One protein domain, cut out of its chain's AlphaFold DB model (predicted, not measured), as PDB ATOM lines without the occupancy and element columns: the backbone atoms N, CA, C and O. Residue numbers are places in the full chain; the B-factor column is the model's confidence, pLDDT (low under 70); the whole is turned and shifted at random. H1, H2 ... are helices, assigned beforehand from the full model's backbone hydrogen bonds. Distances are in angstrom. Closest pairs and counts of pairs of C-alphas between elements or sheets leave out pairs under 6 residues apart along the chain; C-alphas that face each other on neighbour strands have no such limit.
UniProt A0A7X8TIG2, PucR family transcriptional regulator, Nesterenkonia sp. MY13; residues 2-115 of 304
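This is residues 2 to 115 of the 304 residues of the protein "PucR family transcriptional regulator" of Nesterenkonia sp. MY13 (UniProt A0A7X8TIG2). The long helix H6 and helix H4 cross at the core, with H2 packed on H4 and slanting over H6. H5 folds back beside H4 as a helical hairpin, while H1 extends the body at one end and short H3 lies toward the other. The printed part has 114 residues with six named helices, H1 to H6 in chain order, and no named strand: all helix. It is compact, with a radius of gyration of the C-alphas of 14.9 A and spans of 44 by 32 by 22 A.

H6, residues 88 to 109, touches H2, residues 17 to 29, opposite ways at a steep tilt of 40 degrees; their closest C-alphas, Leu 20 and Ala 105, are 6.8 A apart. H4, residues 41 to 60, is close to H6 but not clearly touching, with C-alphas Phe 52 and Asn 98 7.9 A apart. With residues 45 to 52 alone, H4 touches H2, closest at C-alphas Leu 21 and Glu 45, 6.9 A. The hairpin partner of H4 is H5, residues 68 to 83, at a shallow tilt of 29 degrees; their closest C-alphas, Leu 54 and Ser 70, are 6.5 A apart. H1, residues 2 to 15, touches H4 residues 53 to 60 alone, closest at C-alphas Gly 7 and Ala 60, 6.5 A. H3, residues 32 to 35, and H5 are apart. Every O i to N i+4 pair is within hydrogen-bond range in H1, H2, H4, H5 and H6; H3 is too short for one.

H1 begins at C-alpha 2 (-41.957, -46.758, -50.665) and is 20.6 A long. H4 measures 28.6 A and H5 22.6 A. H6, 31.6 A, ends at C-alpha 109 (-41.400, -54.638, -35.567).

The farthest C-alphas, Glu 2 and Asp 36, are 44.5 A apart. The printed part has no cut and no long link. Residues 2 to 5, 32 to 38, 62 to 71 and 110 to 115 have pLDDT under 70.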
ATOM      1  N   GLU A   2     -42.837 -46.392 -51.797       44.72
ATOM      2  CA  GLU A   2     -41.957 -46.758 -50.665       44.72
ATOM      3  C   GLU A   2     -42.138 -45.888 -49.398       44.72
ATOM      4  O   GLU A   2     -42.060 -46.418 -48.289       44.72
ATOM      5  N   ASP A   3     -42.496 -44.600 -49.531       50.41
ATOM      6  CA  ASP A   3     -42.621 -43.660 -48.393       50.41
ATOM      7  C   ASP A   3     -43.654 -44.063 -47.320       50.41
ATOM      8  O   ASP A   3     -43.493 -43.741 -46.143       50.41
ATOM      9  N   ASN A   4     -44.708 -44.808 -47.682       62.41
ATOM     10  CA  ASN A   4     -45.750 -45.208 -46.726       62.41
ATOM     11  C   ASN A   4     -45.318 -46.404 -45.850       62.41
ATOM     12  O   ASN A   4     -45.682 -46.494 -44.675       62.41
ATOM     13  N   ALA A   5     -44.502 -47.312 -46.394       67.56
ATOM     14  CA  ALA A   5     -44.031 -48.491 -45.669       67.56
ATOM     15  C   ALA A   5     -43.003 -48.114 -44.591       67.56
ATOM     16  O   ALA A   5     -43.085 -48.598 -43.459       67.56
ATOM     17  N   TRP A   6     -42.086 -47.196 -44.912       71.94
ATOM     18  CA  TRP A   6     -41.095 -46.684 -43.964       71.94
ATOM     19  C   TRP A   6     -41.744 -45.898 -42.821       71.94
ATOM     20  O   TRP A   6     -41.491 -46.189 -41.651       71.94
ATOM     21  N   GLY A   7     -42.662 -44.977 -43.138       74.50
ATOM     22  CA  GLY A   7     -43.432 -44.251 -42.124       74.50
ATOM     23  C   GLY A   7     -44.235 -45.184 -41.210       74.50
ATOM     24  O   GLY A   7     -44.214 -45.031 -39.987       74.50
ATOM     25  N   SER A   8     -44.872 -46.212 -41.779       76.62
ATOM     26  CA  SER A   8     -45.606 -47.232 -41.014       76.62
ATOM     27  C   SER A   8     -44.692 -48.063 -40.110       76.62
ATOM     28  O   SER A   8     -45.062 -48.392 -38.983       76.62
ATOM     29  N   LEU A   9     -43.478 -48.394 -40.559       77.88
ATOM     30  CA  LEU A   9     -42.499 -49.103 -39.737       77.88
ATOM     31  C   LEU A   9     -42.039 -48.256 -38.545       77.88
ATOM     32  O   LEU A   9     -42.051 -48.733 -37.410       77.88
ATOM     33  N   LEU A  10     -41.691 -46.990 -38.787       81.88
ATOM     34  CA  LEU A  10     -41.287 -46.066 -37.728       81.88
ATOM     35  C   LEU A  10     -42.410 -45.842 -36.708       81.88
ATOM     36  O   LEU A  10     -42.138 -45.808 -35.509       81.88
ATOM     37  N   ASN A  11     -43.668 -45.753 -37.151       83.62
ATOM     38  CA  ASN A  11     -44.820 -45.630 -36.254       83.62
ATOM     39  C   ASN A  11     -45.001 -46.858 -35.361       83.62
ATOM     40  O   ASN A  11     -45.157 -46.714 -34.152       83.62
ATOM     41  N   ARG A  12     -44.873 -48.067 -35.910       83.25
ATOM     42  CA  ARG A  12     -44.931 -49.285 -35.097       83.25
ATOM     43  C   ARG A  12     -43.772 -49.382 -34.091       83.25
ATOM     44  O   ARG A  12     -43.948 -49.908 -32.994       83.25
ATOM     45  N   VAL A  13     -42.586 -48.846 -34.407       84.06
ATOM     46  CA  VAL A  13     -41.496 -48.712 -33.418       84.06
ATOM     47  C   VAL A  13     -41.861 -47.699 -32.327       84.06
ATOM     48  O   VAL A  13     -41.607 -47.972 -31.155       84.06
ATOM     49  N   ARG A  14     -42.511 -46.574 -32.669       86.50
ATOM     50  CA  ARG A  14     -43.027 -45.611 -31.672       86.50
ATOM     51  C   ARG A  14     -44.052 -46.244 -30.735       86.50
ATOM     52  O   ARG A  14     -43.996 -45.997 -29.533       86.50
ATOM     53  N   GLU A  15     -44.956 -47.067 -31.260       86.62
ATOM     54  CA  GLU A  15     -45.955 -47.797 -30.465       86.62
ATOM     55  C   GLU A  15     -45.294 -48.756 -29.460       86.62
ATOM     56  O   GLU A  15     -45.764 -48.894 -28.333       86.62
ATOM     57  N   ASN A  16     -44.140 -49.331 -29.815       84.88
ATOM     58  CA  ASN A  16     -43.365 -50.249 -28.973       84.88
ATOM     59  C   ASN A  16     -42.243 -49.570 -28.153       84.88
ATOM     60  O   ASN A  16     -41.352 -50.246 -27.631       84.88
ATOM     61  N   ARG A  17     -42.271 -48.237 -27.989       84.88
ATOM     62  CA  ARG A  17     -41.214 -47.475 -27.287       84.88
ATOM     63  C   ARG A  17     -40.986 -47.885 -25.827       84.88
ATOM     64  O   ARG A  17     -39.885 -47.709 -25.319       84.88
ATOM     65  N   HIS A  18     -42.007 -48.420 -25.151       85.62
ATOM     66  CA  HIS A  18     -41.877 -48.899 -23.772       85.62
ATOM     67  C   HIS A  18     -40.958 -50.122 -23.691       85.62
ATOM     68  O   HIS A  18     -40.048 -50.133 -22.871       85.62
ATOM     69  N   GLN A  19     -41.105 -51.080 -24.612       85.31
ATOM     70  CA  GLN A  19     -40.189 -52.219 -24.705       85.31
ATOM     71  C   GLN A  19     -38.768 -51.767 -25.060       85.31
ATOM     72  O   GLN A  19     -37.797 -52.287 -24.522       85.31
ATOM     73  N   LEU A  20     -38.631 -50.775 -25.947       85.94
ATOM     74  CA  LEU A  20     -37.328 -50.206 -26.295       85.94
ATOM     75  C   LEU A  20     -36.639 -49.564 -25.079       85.94
ATOM     76  O   LEU A  20     -35.424 -49.679 -24.923       85.94
ATOM     77  N   LEU A  21     -37.414 -48.908 -24.210       89.06
ATOM     78  CA  LEU A  21     -36.919 -48.333 -22.965       89.06
ATOM     79  C   LEU A  21     -36.477 -49.415 -21.973       89.06
ATOM     80  O   LEU A  21     -35.407 -49.290 -21.384       89.06
ATOM     81  N   GLU A  22     -37.260 -50.481 -21.810       88.88
ATOM     82  CA  GLU A  22     -36.880 -51.622 -20.970       88.88
ATOM     83  C   GLU A  22     -35.590 -52.286 -21.466       88.88
ATOM     84  O   GLU A  22     -34.664 -52.493 -20.679       88.88
ATOM     85  N   ASP A  23     -35.487 -52.540 -22.777       86.75
ATOM     86  CA  ASP A  23     -34.296 -53.115 -23.407       86.75
ATOM     87  C   ASP A  23     -33.068 -52.193 -23.204       86.75
ATOM     88  O   ASP A  23     -31.958 -52.674 -22.959       86.75
ATOM     89  N   PHE A  24     -33.263 -50.866 -23.247       87.69
ATOM     90  CA  PHE A  24     -32.217 -49.874 -22.978       87.69
ATOM     91  C   PHE A  24     -31.727 -49.895 -21.539       87.69
ATOM     92  O   PHE A  24     -30.523 -49.988 -21.317       87.69
ATOM     93  N   LEU A  25     -32.635 -49.846 -20.565       87.44
ATOM     94  CA  LEU A  25     -32.258 -49.899 -19.155       87.44
ATOM     95  C   LEU A  25     -31.565 -51.220 -18.807       87.44
ATOM     96  O   LEU A  25     -30.594 -51.219 -18.052       87.44
ATOM     97  N   ALA A  26     -32.026 -52.333 -19.383       86.25
ATOM     98  CA  ALA A  26     -31.401 -53.635 -19.200       86.25
ATOM     99  C   ALA A  26     -29.961 -53.655 -19.737       86.25
ATOM    100  O   ALA A  26     -29.058 -54.107 -19.033       86.25
ATOM    101  N   GLU A  27     -29.716 -53.133 -20.942       83.94
ATOM    102  CA  GLU A  27     -28.363 -53.067 -21.514       83.94
ATOM    103  C   GLU A  27     -27.467 -52.073 -20.759       83.94
ATOM    104  O   GLU A  27     -26.302 -52.368 -20.497       83.94
ATOM    105  N   LEU A  28     -28.019 -50.931 -20.342       83.25
ATOM    106  CA  LEU A  28     -27.304 -49.916 -19.571       83.25
ATOM    107  C   LEU A  28     -26.889 -50.437 -18.190       83.25
ATOM    108  O   LEU A  28     -25.785 -50.157 -17.737       83.25
ATOM    109  N   SER A  29     -27.732 -51.251 -17.547       80.38
ATOM    110  CA  SER A  29     -27.424 -51.863 -16.245       80.38
ATOM    111  C   SER A  29     -26.243 -52.839 -16.278       80.38
ATOM    112  O   SER A  29     -25.640 -53.113 -15.244       80.38
ATOM    113  N   ARG A  30     -25.881 -53.342 -17.467       81.38
ATOM    114  CA  ARG A  30     -24.694 -54.183 -17.673       81.38
ATOM    115  C   ARG A  30     -23.400 -53.371 -17.767       81.38
ATOM    116  O   ARG A  30     -22.338 -53.973 -17.892       81.38
ATOM    117  N   GLN A  31     -23.480 -52.040 -17.726       74.31
ATOM    118  CA  GLN A  31     -22.331 -51.137 -17.691       74.31
ATOM    119  C   GLN A  31     -22.169 -50.578 -16.274       74.31
ATOM    120  O   GLN A  31     -22.872 -49.625 -15.923       74.31
ATOM    121  N   PRO A  32     -21.264 -51.152 -15.456       60.72
ATOM    122  CA  PRO A  32     -21.128 -50.792 -14.044       60.72
ATOM    123  C   PRO A  32     -20.888 -49.291 -13.856       60.72
ATOM    124  O   PRO A  32     -21.520 -48.650 -13.022       60.72
ATOM    125  N   ASP A  33     -20.059 -48.708 -14.722       66.00
ATOM    126  CA  ASP A  33     -19.569 -47.345 -14.540       66.00
ATOM    127  C   ASP A  33     -20.603 -46.264 -14.909       66.00
ATOM    128  O   ASP A  33     -20.471 -45.117 -14.487       66.00
ATOM    129  N   TYR A  34     -21.641 -46.591 -15.695       68.06
ATOM    130  CA  TYR A  34     -22.672 -45.615 -16.080       68.06
ATOM    131  C   TYR A  34     -23.743 -45.443 -14.992       68.06
ATOM    132  O   TYR A  34     -24.270 -44.346 -14.810       68.06
ATOM    133  N   VAL A  35     -24.076 -46.522 -14.276       59.16
ATOM    134  CA  VAL A  35     -25.141 -46.547 -13.255       59.16
ATOM    135  C   VAL A  35     -24.706 -45.864 -11.953       59.16
ATOM    136  O   VAL A  35     -25.547 -45.290 -11.266       59.16
ATOM    137  N   ASP A  36     -23.402 -45.846 -11.662       62.03
ATOM    138  CA  ASP A  36     -22.819 -45.137 -10.511       62.03
ATOM    139  C   ASP A  36     -22.795 -43.605 -10.677       62.03
ATOM    140  O   ASP A  36     -22.537 -42.864  -9.722       62.03
ATOM    141  N   ALA A  37     -23.092 -43.092 -11.875       61.88
ATOM    142  CA  ALA A  37     -23.303 -41.666 -12.068       61.88
ATOM    143  C   ALA A  37     -24.570 -41.205 -11.326       61.88
ATOM    144  O   ALA A  37     -25.556 -41.927 -11.233       61.88
ATOM    145  N   SER A  38     -24.570 -39.960 -10.842       67.50
ATOM    146  CA  SER A  38     -25.637 -39.329 -10.035       67.50
ATOM    147  C   SER A  38     -26.998 -39.123 -10.746       67.50
ATOM    148  O   SER A  38     -27.731 -38.173 -10.461       67.50
ATOM    149  N   VAL A  39     -27.355 -39.984 -11.700       79.38
ATOM    150  CA  VAL A  39     -28.551 -39.886 -12.533       79.38
ATOM    151  C   VAL A  39     -29.644 -40.800 -11.988       79.38
ATOM    152  O   VAL A  39     -29.513 -42.019 -11.958       79.38
ATOM    153  N   SER A  40     -30.771 -40.210 -11.592       83.56
ATOM    154  CA  SER A  40     -31.936 -40.990 -11.160       83.56
ATOM    155  C   SER A  40     -32.523 -41.831 -12.303       83.56
ATOM    156  O   SER A  40     -32.525 -41.407 -13.463       83.56
ATOM    157  N   ARG A  41     -33.098 -42.991 -11.962       83.06
ATOM    158  CA  ARG A  41     -33.800 -43.864 -12.917       83.06
ATOM    159  C   ARG A  41     -34.892 -43.118 -13.691       83.06
ATOM    160  O   ARG A  41     -34.906 -43.175 -14.916       83.06
ATOM    161  N   ASP A  42     -35.724 -42.339 -13.004       83.81
ATOM    162  CA  ASP A  42     -36.794 -41.549 -13.632       83.81
ATOM    163  C   ASP A  42     -36.252 -40.527 -14.645       83.81
ATOM    164  O   ASP A  42     -36.899 -40.196 -15.642       83.81
ATOM    165  N   GLU A  43     -35.058 -39.981 -14.396       85.88
ATOM    166  CA  GLU A  43     -34.401 -39.090 -15.345       85.88
ATOM    167  C   GLU A  43     -33.823 -39.835 -16.544       85.88
ATOM    168  O   GLU A  43     -33.962 -39.349 -17.672       85.88
ATOM    169  N   LEU A  44     -33.210 -40.999 -16.327       86.19
ATOM    170  CA  LEU A  44     -32.749 -41.865 -17.413       86.19
ATOM    171  C   LEU A  44     -33.911 -42.243 -18.328       86.19
ATOM    172  O   LEU A  44     -33.811 -42.039 -19.533       86.19
ATOM    173  N   GLU A  45     -35.038 -42.672 -17.762       88.62
ATOM    174  CA  GLU A  45     -36.230 -43.049 -18.524       88.62
ATOM    175  C   GLU A  45     -36.761 -41.896 -19.377       88.62
ATOM    176  O   GLU A  45     -36.941 -42.023 -20.591       88.62
ATOM    177  N   ARG A  46     -36.935 -40.721 -18.766       87.81
ATOM    178  CA  ARG A  46     -37.440 -39.532 -19.462       87.81
ATOM    179  C   ARG A  46     -36.517 -39.083 -20.590       87.81
ATOM    180  O   ARG A  46     -36.984 -38.726 -21.668       87.81
ATOM    181  N   THR A  47     -35.211 -39.060 -20.335       87.62
ATOM    182  CA  THR A  47     -34.224 -38.604 -21.325       87.62
ATOM    183  C   THR A  47     -34.003 -39.627 -22.435       87.62
ATOM    184  O   THR A  47     -33.839 -39.222 -23.583       87.62
ATOM    185  N   ALA A  48     -34.084 -40.928 -22.141       86.50
ATOM    186  CA  ALA A  48     -34.051 -41.984 -23.148       86.50
ATOM    187  C   ALA A  48     -35.229 -41.854 -24.123       86.50
ATOM    188  O   ALA A  48     -35.010 -41.810 -25.328       86.50
ATOM    189  N   LEU A  49     -36.456 -41.663 -23.623       86.69
ATOM    190  CA  LEU A  49     -37.634 -41.447 -24.476       86.69
ATOM    191  C   LEU A  49     -37.505 -40.198 -25.366       86.69
ATOM    192  O   LEU A  49     -37.839 -40.247 -26.547       86.69
ATOM    193  N   GLN A  50     -36.957 -39.097 -24.841       85.38
ATOM    194  CA  GLN A  50     -36.700 -37.886 -25.635       85.38
ATOM    195  C   GLN A  50     -35.691 -38.129 -26.762       85.38
ATOM    196  O   GLN A  50     -35.887 -37.679 -27.890       85.38
ATOM    197  N   VAL A  51     -34.609 -38.849 -26.458       83.69
ATOM    198  CA  VAL A  51     -33.605 -39.246 -27.451       83.69
ATOM    199  C   VAL A  51     -34.222 -40.187 -28.483       83.69
ATOM    200  O   VAL A  51     -33.932 -40.068 -29.672       83.69
ATOM    201  N   PHE A  52     -35.113 -41.079 -28.057       85.38
ATOM    202  CA  PHE A  52     -35.779 -42.014 -28.947       85.38
ATOM    203  C   PHE A  52     -36.661 -41.320 -29.981       85.38
ATOM    204  O   PHE A  52     -36.545 -41.594 -31.176       85.38
ATOM    205  N   ASP A  53     -37.491 -40.380 -29.536       83.81
ATOM    206  CA  ASP A  53     -38.326 -39.585 -30.432       83.81
ATOM    207  C   ASP A  53     -37.480 -38.752 -31.401       83.81
ATOM    208  O   ASP A  53     -37.816 -38.654 -32.582       83.81
ATOM    209  N   LEU A  54     -36.351 -38.206 -30.932       81.62
ATOM    210  CA  LEU A  54     -35.404 -37.479 -31.776       81.62
ATOM    211  C   LEU A  54     -34.835 -38.369 -32.888       81.62
ATOM    212  O   LEU A  54     -34.847 -37.964 -34.051       81.62
ATOM    213  N   PHE A  55     -34.378 -39.581 -32.559       78.62
ATOM    214  CA  PHE A  55     -33.869 -40.531 -33.551       78.62
ATOM    215  C   PHE A  55     -34.941 -40.931 -34.566       78.62
ATOM    216  O   PHE A  55     -34.687 -40.895 -35.769       78.62
ATOM    217  N   LEU A  56     -36.152 -41.254 -34.108       81.25
ATOM    218  CA  LEU A  56     -37.247 -41.661 -34.993       81.25
ATOM    219  C   LEU A  56     -37.709 -40.520 -35.906       81.25
ATOM    220  O   LEU A  56     -38.001 -40.757 -37.075       81.25
ATOM    221  N   ASN A  57     -37.734 -39.280 -35.408       81.94
ATOM    222  CA  ASN A  57     -38.003 -38.098 -36.230       81.94
ATOM    223  C   ASN A  57     -36.918 -37.908 -37.296       81.94
ATOM    224  O   ASN A  57     -37.230 -37.623 -38.448       81.94
ATOM    225  N   ARG A  58     -35.646 -38.109 -36.932       77.12
ATOM    226  CA  ARG A  58     -34.520 -37.973 -37.864       77.12
ATOM    227  C   ARG A  58     -34.512 -39.056 -38.943       77.12
ATOM    228  O   ARG A  58     -34.148 -38.773 -40.078       77.12
ATOM    229  N   LEU A  59     -34.919 -40.274 -38.595       77.50
ATOM    230  CA  LEU A  59     -35.082 -41.382 -39.539       77.50
ATOM    231  C   LEU A  59     -36.273 -41.175 -40.487       77.50
ATOM    232  O   LEU A  59     -36.210 -41.609 -41.634       77.50
ATOM    233  N   ALA A  60     -37.342 -40.523 -40.019       77.69
ATOM    234  CA  ALA A  60     -38.510 -40.202 -40.841       77.69
ATOM    235  C   ALA A  60     -38.216 -39.107 -41.875       77.69
ATOM    236  O   ALA A  60     -38.758 -39.155 -42.973       77.69
ATOM    237  N   ASP A  61     -37.355 -38.147 -41.532       75.69
ATOM    238  CA  ASP A  61     -36.972 -37.053 -42.422       75.69
ATOM    239  C   ASP A  61     -35.447 -36.817 -42.409       75.69
ATOM    240  O   ASP A  61     -34.937 -35.983 -41.649       75.69
ATOM    241  N   PRO A  62     -34.688 -37.564 -43.238       66.25
ATOM    242  CA  PRO A  62     -33.233 -37.436 -43.332       66.25
ATOM    243  C   PRO A  62     -32.767 -36.137 -44.013       66.25
ATOM    244  O   PRO A  62     -31.655 -35.674 -43.748       66.25
ATOM    245  N   GLN A  63     -33.601 -35.533 -44.865       59.81
ATOM    246  CA  GLN A  63     -33.281 -34.321 -45.637       59.81
ATOM    247  C   GLN A  63     -33.793 -33.040 -44.968       59.81
ATOM    248  O   GLN A  63     -33.274 -31.958 -45.245       59.81
ATOM    249  N   GLY A  64     -34.763 -33.154 -44.056       58.81
ATOM    250  CA  GLY A  64     -35.175 -32.093 -43.153       58.81
ATOM    251  C   GLY A  64     -33.955 -31.584 -42.412       58.81
ATOM    252  O   GLY A  64     -33.404 -32.273 -41.548       58.81
ATOM    253  N   GLY A  65     -33.483 -30.402 -42.816       50.91
ATOM    254  CA  GLY A  65     -32.342 -29.741 -42.201       50.91
ATOM    255  C   GLY A  65     -32.508 -29.755 -40.689       50.91
ATOM    256  O   GLY A  65     -33.633 -29.736 -40.195       50.91
ATOM    257  N   SER A  66     -31.395 -29.829 -39.962       48.12
ATOM    258  CA  SER A  66     -31.351 -29.790 -38.502       48.12
ATOM    259  C   SER A  66     -32.135 -28.586 -37.976       48.12
ATOM    260  O   SER A  66     -31.572 -27.513 -37.762       48.12
ATOM    261  N   GLY A  67     -33.446 -28.751 -37.800       50.19
ATOM    262  CA  GLY A  67     -34.292 -27.781 -37.140       50.19
ATOM    263  C   GLY A  67     -33.687 -27.551 -35.768       50.19
ATOM    264  O   GLY A  67     -33.236 -28.505 -35.122       50.19
ATOM    265  N   SER A  68     -33.637 -26.290 -35.347       48.88
ATOM    266  CA  SER A  68     -33.012 -25.842 -34.097       48.88
ATOM    267  C   SER A  68     -33.302 -26.766 -32.902       48.88
ATOM    268  O   SER A  68     -32.401 -27.065 -32.128       48.88
ATOM    269  N   GLY A  69     -34.506 -27.347 -32.828       54.06
ATOM    270  CA  GLY A  69     -34.927 -28.251 -31.752       54.06
ATOM    271  C   GLY A  69     -34.113 -29.545 -31.558       54.06
ATOM    272  O   GLY A  69     -33.873 -29.918 -30.413       54.06
ATOM    273  N   SER A  70     -33.657 -30.241 -32.609       58.38
ATOM    274  CA  SER A  70     -32.966 -31.542 -32.433       58.38
ATOM    275  C   SER A  70     -31.514 -31.379 -31.970       58.38
ATOM    276  O   SER A  70     -31.042 -32.114 -31.102       58.38
ATOM    277  N   SER A  71     -30.809 -30.380 -32.506       60.88
ATOM    278  CA  SER A  71     -29.450 -30.034 -32.061       60.88
ATOM    279  C   SER A  71     -29.452 -29.520 -30.613       60.88
ATOM    280  O   SER A  71     -28.576 -29.867 -29.811       60.88
ATOM    281  N   ASP A  72     -30.492 -28.768 -30.242       70.94
ATOM    282  CA  ASP A  72     -30.654 -28.221 -28.896       70.94
ATOM    283  C   ASP A  72     -30.866 -29.313 -27.841       70.94
ATOM    284  O   ASP A  72     -30.245 -29.259 -26.778       70.94
ATOM    285  N   VAL A  73     -31.675 -30.340 -28.125       74.56
ATOM    286  CA  VAL A  73     -31.918 -31.454 -27.186       74.56
ATOM    287  C   VAL A  73     -30.642 -32.260 -26.927       74.56
ATOM    288  O   VAL A  73     -30.307 -32.518 -25.768       74.56
ATOM    289  N   ALA A  74     -29.886 -32.607 -27.975       75.06
ATOM    290  CA  ALA A  74     -28.623 -33.335 -27.833       75.06
ATOM    291  C   ALA A  74     -27.582 -32.524 -27.038       75.06
ATOM    292  O   ALA A  74     -26.937 -33.046 -26.123       75.06
ATOM    293  N   THR A  75     -27.478 -31.222 -27.318       79.56
ATOM    294  CA  THR A  75     -26.568 -30.304 -26.613       79.56
ATOM    295  C   THR A  75     -26.951 -30.141 -25.140       79.56
ATOM    296  O   THR A  75     -26.089 -30.157 -24.256       79.56
ATOM    297  N   GLN A  76     -28.246 -29.999 -24.842       83.25
ATOM    298  CA  GLN A  76     -28.748 -29.901 -23.472       83.25
ATOM    299  C   GLN A  76     -28.509 -31.192 -22.683       83.25
ATOM    300  O   GLN A  76     -28.100 -31.121 -21.521       83.25
ATOM    301  N   LEU A  77     -28.711 -32.356 -23.311       85.69
ATOM    302  CA  LEU A  77     -28.453 -33.652 -22.692       85.69
ATOM    303  C   LEU A  77     -26.964 -33.839 -22.383       85.69
ATOM    304  O   LEU A  77     -26.627 -34.185 -21.252       85.69
ATOM    305  N   GLY A  78     -26.077 -33.528 -23.334       83.69
ATOM    306  CA  GLY A  78     -24.627 -33.593 -23.125       83.69
ATOM    307  C   GLY A  78     -24.162 -32.692 -21.976       83.69
ATOM    308  O   GLY A  78     -23.459 -33.142 -21.072       83.69
ATOM    309  N   ARG A  79     -24.635 -31.436 -21.929       87.62
ATOM    310  CA  ARG A  79     -24.344 -30.510 -20.815       87.62
ATOM    311  C   ARG A  79     -24.859 -31.025 -19.473       87.62
ATOM    312  O   ARG A  79     -24.203 -30.827 -18.453       87.62
ATOM    313  N   ARG A  80     -26.039 -31.651 -19.454       87.94
ATOM    314  CA  ARG A  80     -26.624 -32.214 -18.231       87.94
ATOM    315  C   ARG A  80     -25.804 -33.399 -17.720       87.94
ATOM    316  O   ARG A  80     -25.453 -33.403 -16.546       87.94
ATOM    317  N   ARG A  81     -25.429 -34.326 -18.605       88.50
ATOM    318  CA  ARG A  81     -24.613 -35.505 -18.275       88.50
ATOM    319  C   ARG A  81     -23.214 -35.125 -17.790       88.50
ATOM    320  O   ARG A  81     -22.777 -35.640 -16.768       88.50
ATOM    321  N   ALA A  82     -22.587 -34.124 -18.411       86.94
ATOM    322  CA  ALA A  82     -21.315 -33.578 -17.937       86.94
ATOM    323  C   ALA A  82     -21.411 -33.002 -16.509       86.94
ATOM    324  O   ALA A  82     -20.543 -33.251 -15.680       86.94
ATOM    325  N   ARG A  83     -22.493 -32.274 -16.181       88.19
ATOM    326  CA  ARG A  83     -22.729 -31.745 -14.819       88.19
ATOM    327  C   ARG A  83     -23.002 -32.832 -13.778       88.19
ATOM    328  O   ARG A  83     -22.791 -32.588 -12.598       88.19
ATOM    329  N   GLN A  84     -23.473 -33.997 -14.209       87.38
ATOM    330  CA  GLN A  84     -23.752 -35.157 -13.357       87.38
ATOM    331  C   GLN A  84     -22.536 -36.077 -13.179       87.38
ATOM    332  O   GLN A  84     -22.651 -37.112 -12.521       87.38
ATOM    333  N   GLY A  85     -21.386 -35.704 -13.752       85.50
ATOM    334  CA  GLY A  85     -20.144 -36.465 -13.655       85.50
ATOM    335  C   GLY A  85     -20.039 -37.637 -14.631       85.50
ATOM    336  O   GLY A  85     -19.132 -38.446 -14.485       85.50
ATOM    337  N   VAL A  86     -20.927 -37.736 -15.628       86.38
ATOM    338  CA  VAL A  86     -20.828 -38.768 -16.672       86.38
ATOM    339  C   VAL A  86     -19.679 -38.408 -17.610       86.38
ATOM    340  O   VAL A  86     -19.674 -37.330 -18.212       86.38
ATOM    341  N   SER A  87     -18.711 -39.310 -17.744       86.88
ATOM    342  CA  SER A  87     -17.585 -39.133 -18.658       86.88
ATOM    343  C   SER A  87     -18.032 -39.185 -20.123       86.88
ATOM    344  O   SER A  87     -19.077 -39.738 -20.475       86.88
ATOM    345  N   PHE A  88     -17.216 -38.619 -21.010       81.75
ATOM    346  CA  PHE A  88     -17.481 -38.658 -22.449       81.75
ATOM    347  C   PHE A  88     -17.533 -40.093 -23.004       81.75
ATOM    348  O   PHE A  88     -18.361 -40.384 -23.867       81.75
ATOM    349  N   GLU A  89     -16.687 -40.989 -22.492       80.94
ATOM    350  CA  GLU A  89     -16.641 -42.400 -22.886       80.94
ATOM    351  C   GLU A  89     -17.940 -43.126 -22.512       80.94
ATOM    352  O   GLU A  89     -18.612 -43.678 -23.385       80.94
ATOM    353  N   GLN A  90     -18.366 -42.999 -21.252       82.12
ATOM    354  CA  GLN A  90     -19.643 -43.522 -20.753       82.12
ATOM    355  C   GLN A  90     -20.834 -42.975 -21.550       82.12
ATOM    356  O   GLN A  90     -21.738 -43.715 -21.938       82.12
ATOM    357  N   PHE A  91     -20.841 -41.668 -21.827       82.88
ATOM    358  CA  PHE A  91     -21.897 -41.038 -22.616       82.88
ATOM    359  C   PHE A  91     -21.951 -41.582 -24.049       82.88
ATOM    360  O   PHE A  91     -23.031 -41.915 -24.540       82.88
ATOM    361  N   THR A  92     -20.800 -41.701 -24.709       80.56
ATOM    362  CA  THR A  92     -20.712 -42.197 -26.088       80.56
ATOM    363  C   THR A  92     -21.133 -43.661 -26.177       80.56
ATOM    364  O   THR A  92     -21.837 -44.035 -27.116       80.56
ATOM    365  N   GLU A  93     -20.780 -44.484 -25.189       78.38
ATOM    366  CA  GLU A  93     -21.188 -45.887 -25.175       78.38
ATOM    367  C   GLU A  93     -22.699 -46.052 -24.936       78.38
ATOM    368  O   GLU A  93     -23.355 -46.803 -25.662       78.38
ATOM    369  N   ALA A  94     -23.300 -45.265 -24.039       77.25
ATOM    370  CA  ALA A  94     -24.757 -45.230 -23.879       77.25
ATOM    371  C   ALA A  94     -25.483 -44.782 -25.164       77.25
ATOM    372  O   ALA A  94     -26.537 -45.314 -25.515       77.25
ATOM    373  N   VAL A  95     -24.906 -43.843 -25.920       76.75
ATOM    374  CA  VAL A  95     -25.438 -43.446 -27.234       76.75
ATOM    375  C   VAL A  95     -25.310 -44.582 -28.257       76.75
ATOM    376  O   VAL A  95     -26.252 -44.824 -29.012       76.75
ATOM    377  N   ARG A  96     -24.198 -45.326 -28.276       76.69
ATOM    378  CA  ARG A  96     -24.011 -46.498 -29.157       76.69
ATOM    379  C   ARG A  96     -25.013 -47.613 -28.871       76.69
ATOM    380  O   ARG A  96     -25.495 -48.248 -29.812       76.69
ATOM    381  N   ILE A  97     -25.362 -47.828 -27.601       80.88
ATOM    382  CA  ILE A  97     -26.421 -48.764 -27.206       80.88
ATOM    383  C   ILE A  97     -27.744 -48.403 -27.902       80.88
ATOM    384  O   ILE A  97     -28.382 -49.286 -28.479       80.88
ATOM    385  N   ASN A  98     -28.116 -47.118 -27.937       73.50
ATOM    386  CA  ASN A  98     -29.360 -46.672 -28.573       73.50
ATOM    387  C   ASN A  98     -29.441 -47.086 -30.045       73.50
ATOM    388  O   ASN A  98     -30.461 -47.625 -30.462       73.50
ATOM    389  N   PHE A  99     -28.368 -46.918 -30.824       72.69
ATOM    390  CA  PHE A  99     -28.352 -47.330 -32.234       72.69
ATOM    391  C   PHE A  99     -28.624 -48.827 -32.414       72.69
ATOM    392  O   PHE A  99     -29.454 -49.215 -33.239       72.69
ATOM    393  N   ARG A 100     -27.965 -49.677 -31.616       77.75
ATOM    394  CA  ARG A 100     -28.165 -51.135 -31.668       77.75
ATOM    395  C   ARG A 100     -29.595 -51.519 -31.289       77.75
ATOM    396  O   ARG A 100     -30.181 -52.398 -31.919       77.75
ATOM    397  N   LEU A 101     -30.159 -50.865 -30.277       80.12
ATOM    398  CA  LEU A 101     -31.523 -51.119 -29.816       80.12
ATOM    399  C   LEU A 101     -32.574 -50.658 -30.821       80.12
ATOM    400  O   LEU A 101     -33.503 -51.409 -31.101       80.12
ATOM    401  N   PHE A 102     -32.392 -49.486 -31.430       76.75
ATOM    402  CA  PHE A 102     -33.247 -49.015 -32.517       76.75
ATOM    403  C   PHE A 102     -33.251 -49.971 -33.695       76.75
ATOM    404  O   PHE A 102     -34.315 -50.304 -34.208       76.75
ATOM    405  N   TRP A 103     -32.076 -50.460 -34.084       75.81
ATOM    406  CA  TRP A 103     -31.963 -51.454 -35.140       75.81
ATOM    407  C   TRP A 103     -32.695 -52.754 -34.786       75.81
ATOM    408  O   TRP A 103     -33.479 -53.262 -35.587       75.81
ATOM    409  N   ARG A 104     -32.515 -53.268 -33.559       77.81
ATOM    410  CA  ARG A 104     -33.237 -54.454 -33.065       77.81
ATOM    411  C   ARG A 104     -34.752 -54.237 -33.036       77.81
ATOM    412  O   ARG A 104     -35.486 -55.144 -33.417       77.81
ATOM    413  N   ALA A 105     -35.221 -53.066 -32.610       78.25
ATOM    414  CA  ALA A 105     -36.643 -52.740 -32.550       78.25
ATOM    415  C   ALA A 105     -37.258 -52.583 -33.942       78.25
ATOM    416  O   ALA A 105     -38.307 -53.166 -34.194       78.25
ATOM    417  N   LEU A 106     -36.581 -51.889 -34.862       73.12
ATOM    418  CA  LEU A 106     -36.967 -51.827 -36.274       73.12
ATOM    419  C   LEU A 106     -37.082 -53.231 -36.859       73.12
ATOM    420  O   LEU A 106     -38.098 -53.557 -37.458       73.12
ATOM    421  N   HIS A 107     -36.088 -54.084 -36.615       71.25
ATOM    422  CA  HIS A 107     -36.103 -55.461 -37.088       71.25
ATOM    423  C   HIS A 107     -37.262 -56.271 -36.488       71.25
ATOM    424  O   HIS A 107     -38.006 -56.903 -37.228       71.25
ATOM    425  N   ARG A 108     -37.463 -56.219 -35.164       74.88
ATOM    426  CA  ARG A 108     -38.540 -56.930 -34.446       74.88
ATOM    427  C   ARG A 108     -39.928 -56.501 -34.920       74.88
ATOM    428  O   ARG A 108     -40.802 -57.328 -35.126       74.88
ATOM    429  N   VAL A 109     -40.127 -55.204 -35.109       73.56
ATOM    430  CA  VAL A 109     -41.400 -54.638 -35.567       73.56
ATOM    431  C   VAL A 109     -41.649 -54.930 -37.041       73.56
ATOM    432  O   VAL A 109     -42.792 -55.095 -37.464       73.56
ATOM    433  N   ALA A 110     -40.580 -55.033 -37.819       65.19
ATOM    434  CA  ALA A 110     -40.675 -55.415 -39.204       65.19
ATOM    435  C   ALA A 110     -40.856 -56.927 -39.403       65.19
ATOM    436  O   ALA A 110     -41.054 -57.336 -40.531       65.19
ATOM    437  N   GLN A 111     -40.776 -57.778 -38.376       56.84
ATOM    438  CA  GLN A 111     -40.596 -59.224 -38.573       56.84
ATOM    439  C   GLN A 111     -41.737 -60.025 -39.238       56.84
ATOM    440  O   GLN A 111     -41.439 -61.146 -39.640       56.84
ATOM    441  N   PRO A 112     -42.960 -59.512 -39.481       52.88
ATOM    442  CA  PRO A 112     -43.838 -60.121 -40.490       52.88
ATOM    443  C   PRO A 112     -43.564 -59.617 -41.920       52.88
ATOM    444  O   PRO A 112     -43.698 -60.371 -42.874       52.88
ATOM    445  N   ASP A 113     -43.123 -58.367 -42.087       50.09
ATOM    446  CA  ASP A 113     -43.036 -57.693 -43.392       50.09
ATOM    447  C   ASP A 113     -41.619 -57.716 -43.999       50.09
ATOM    448  O   ASP A 113     -41.450 -57.756 -45.210       50.09
ATOM    449  N   LEU A 114     -40.563 -57.685 -43.184       50.81
ATOM    450  CA  LEU A 114     -39.169 -57.558 -43.628       50.81
ATOM    451  C   LEU A 114     -38.551 -58.890 -44.053       50.81
ATOM    452  O   LEU A 114     -37.596 -58.896 -44.825       50.81
ATOM    453  N   VAL A 115     -39.043 -59.999 -43.494       48.91
ATOM    454  CA  VAL A 115     -38.515 -61.344 -43.762       48.91
ATOM    455  C   VAL A 115     -39.128 -61.917 -45.041       48.91
ATOM    456  O   VAL A 115     -38.430 -62.599 -45.784       48.91
TER     457      VAL A 115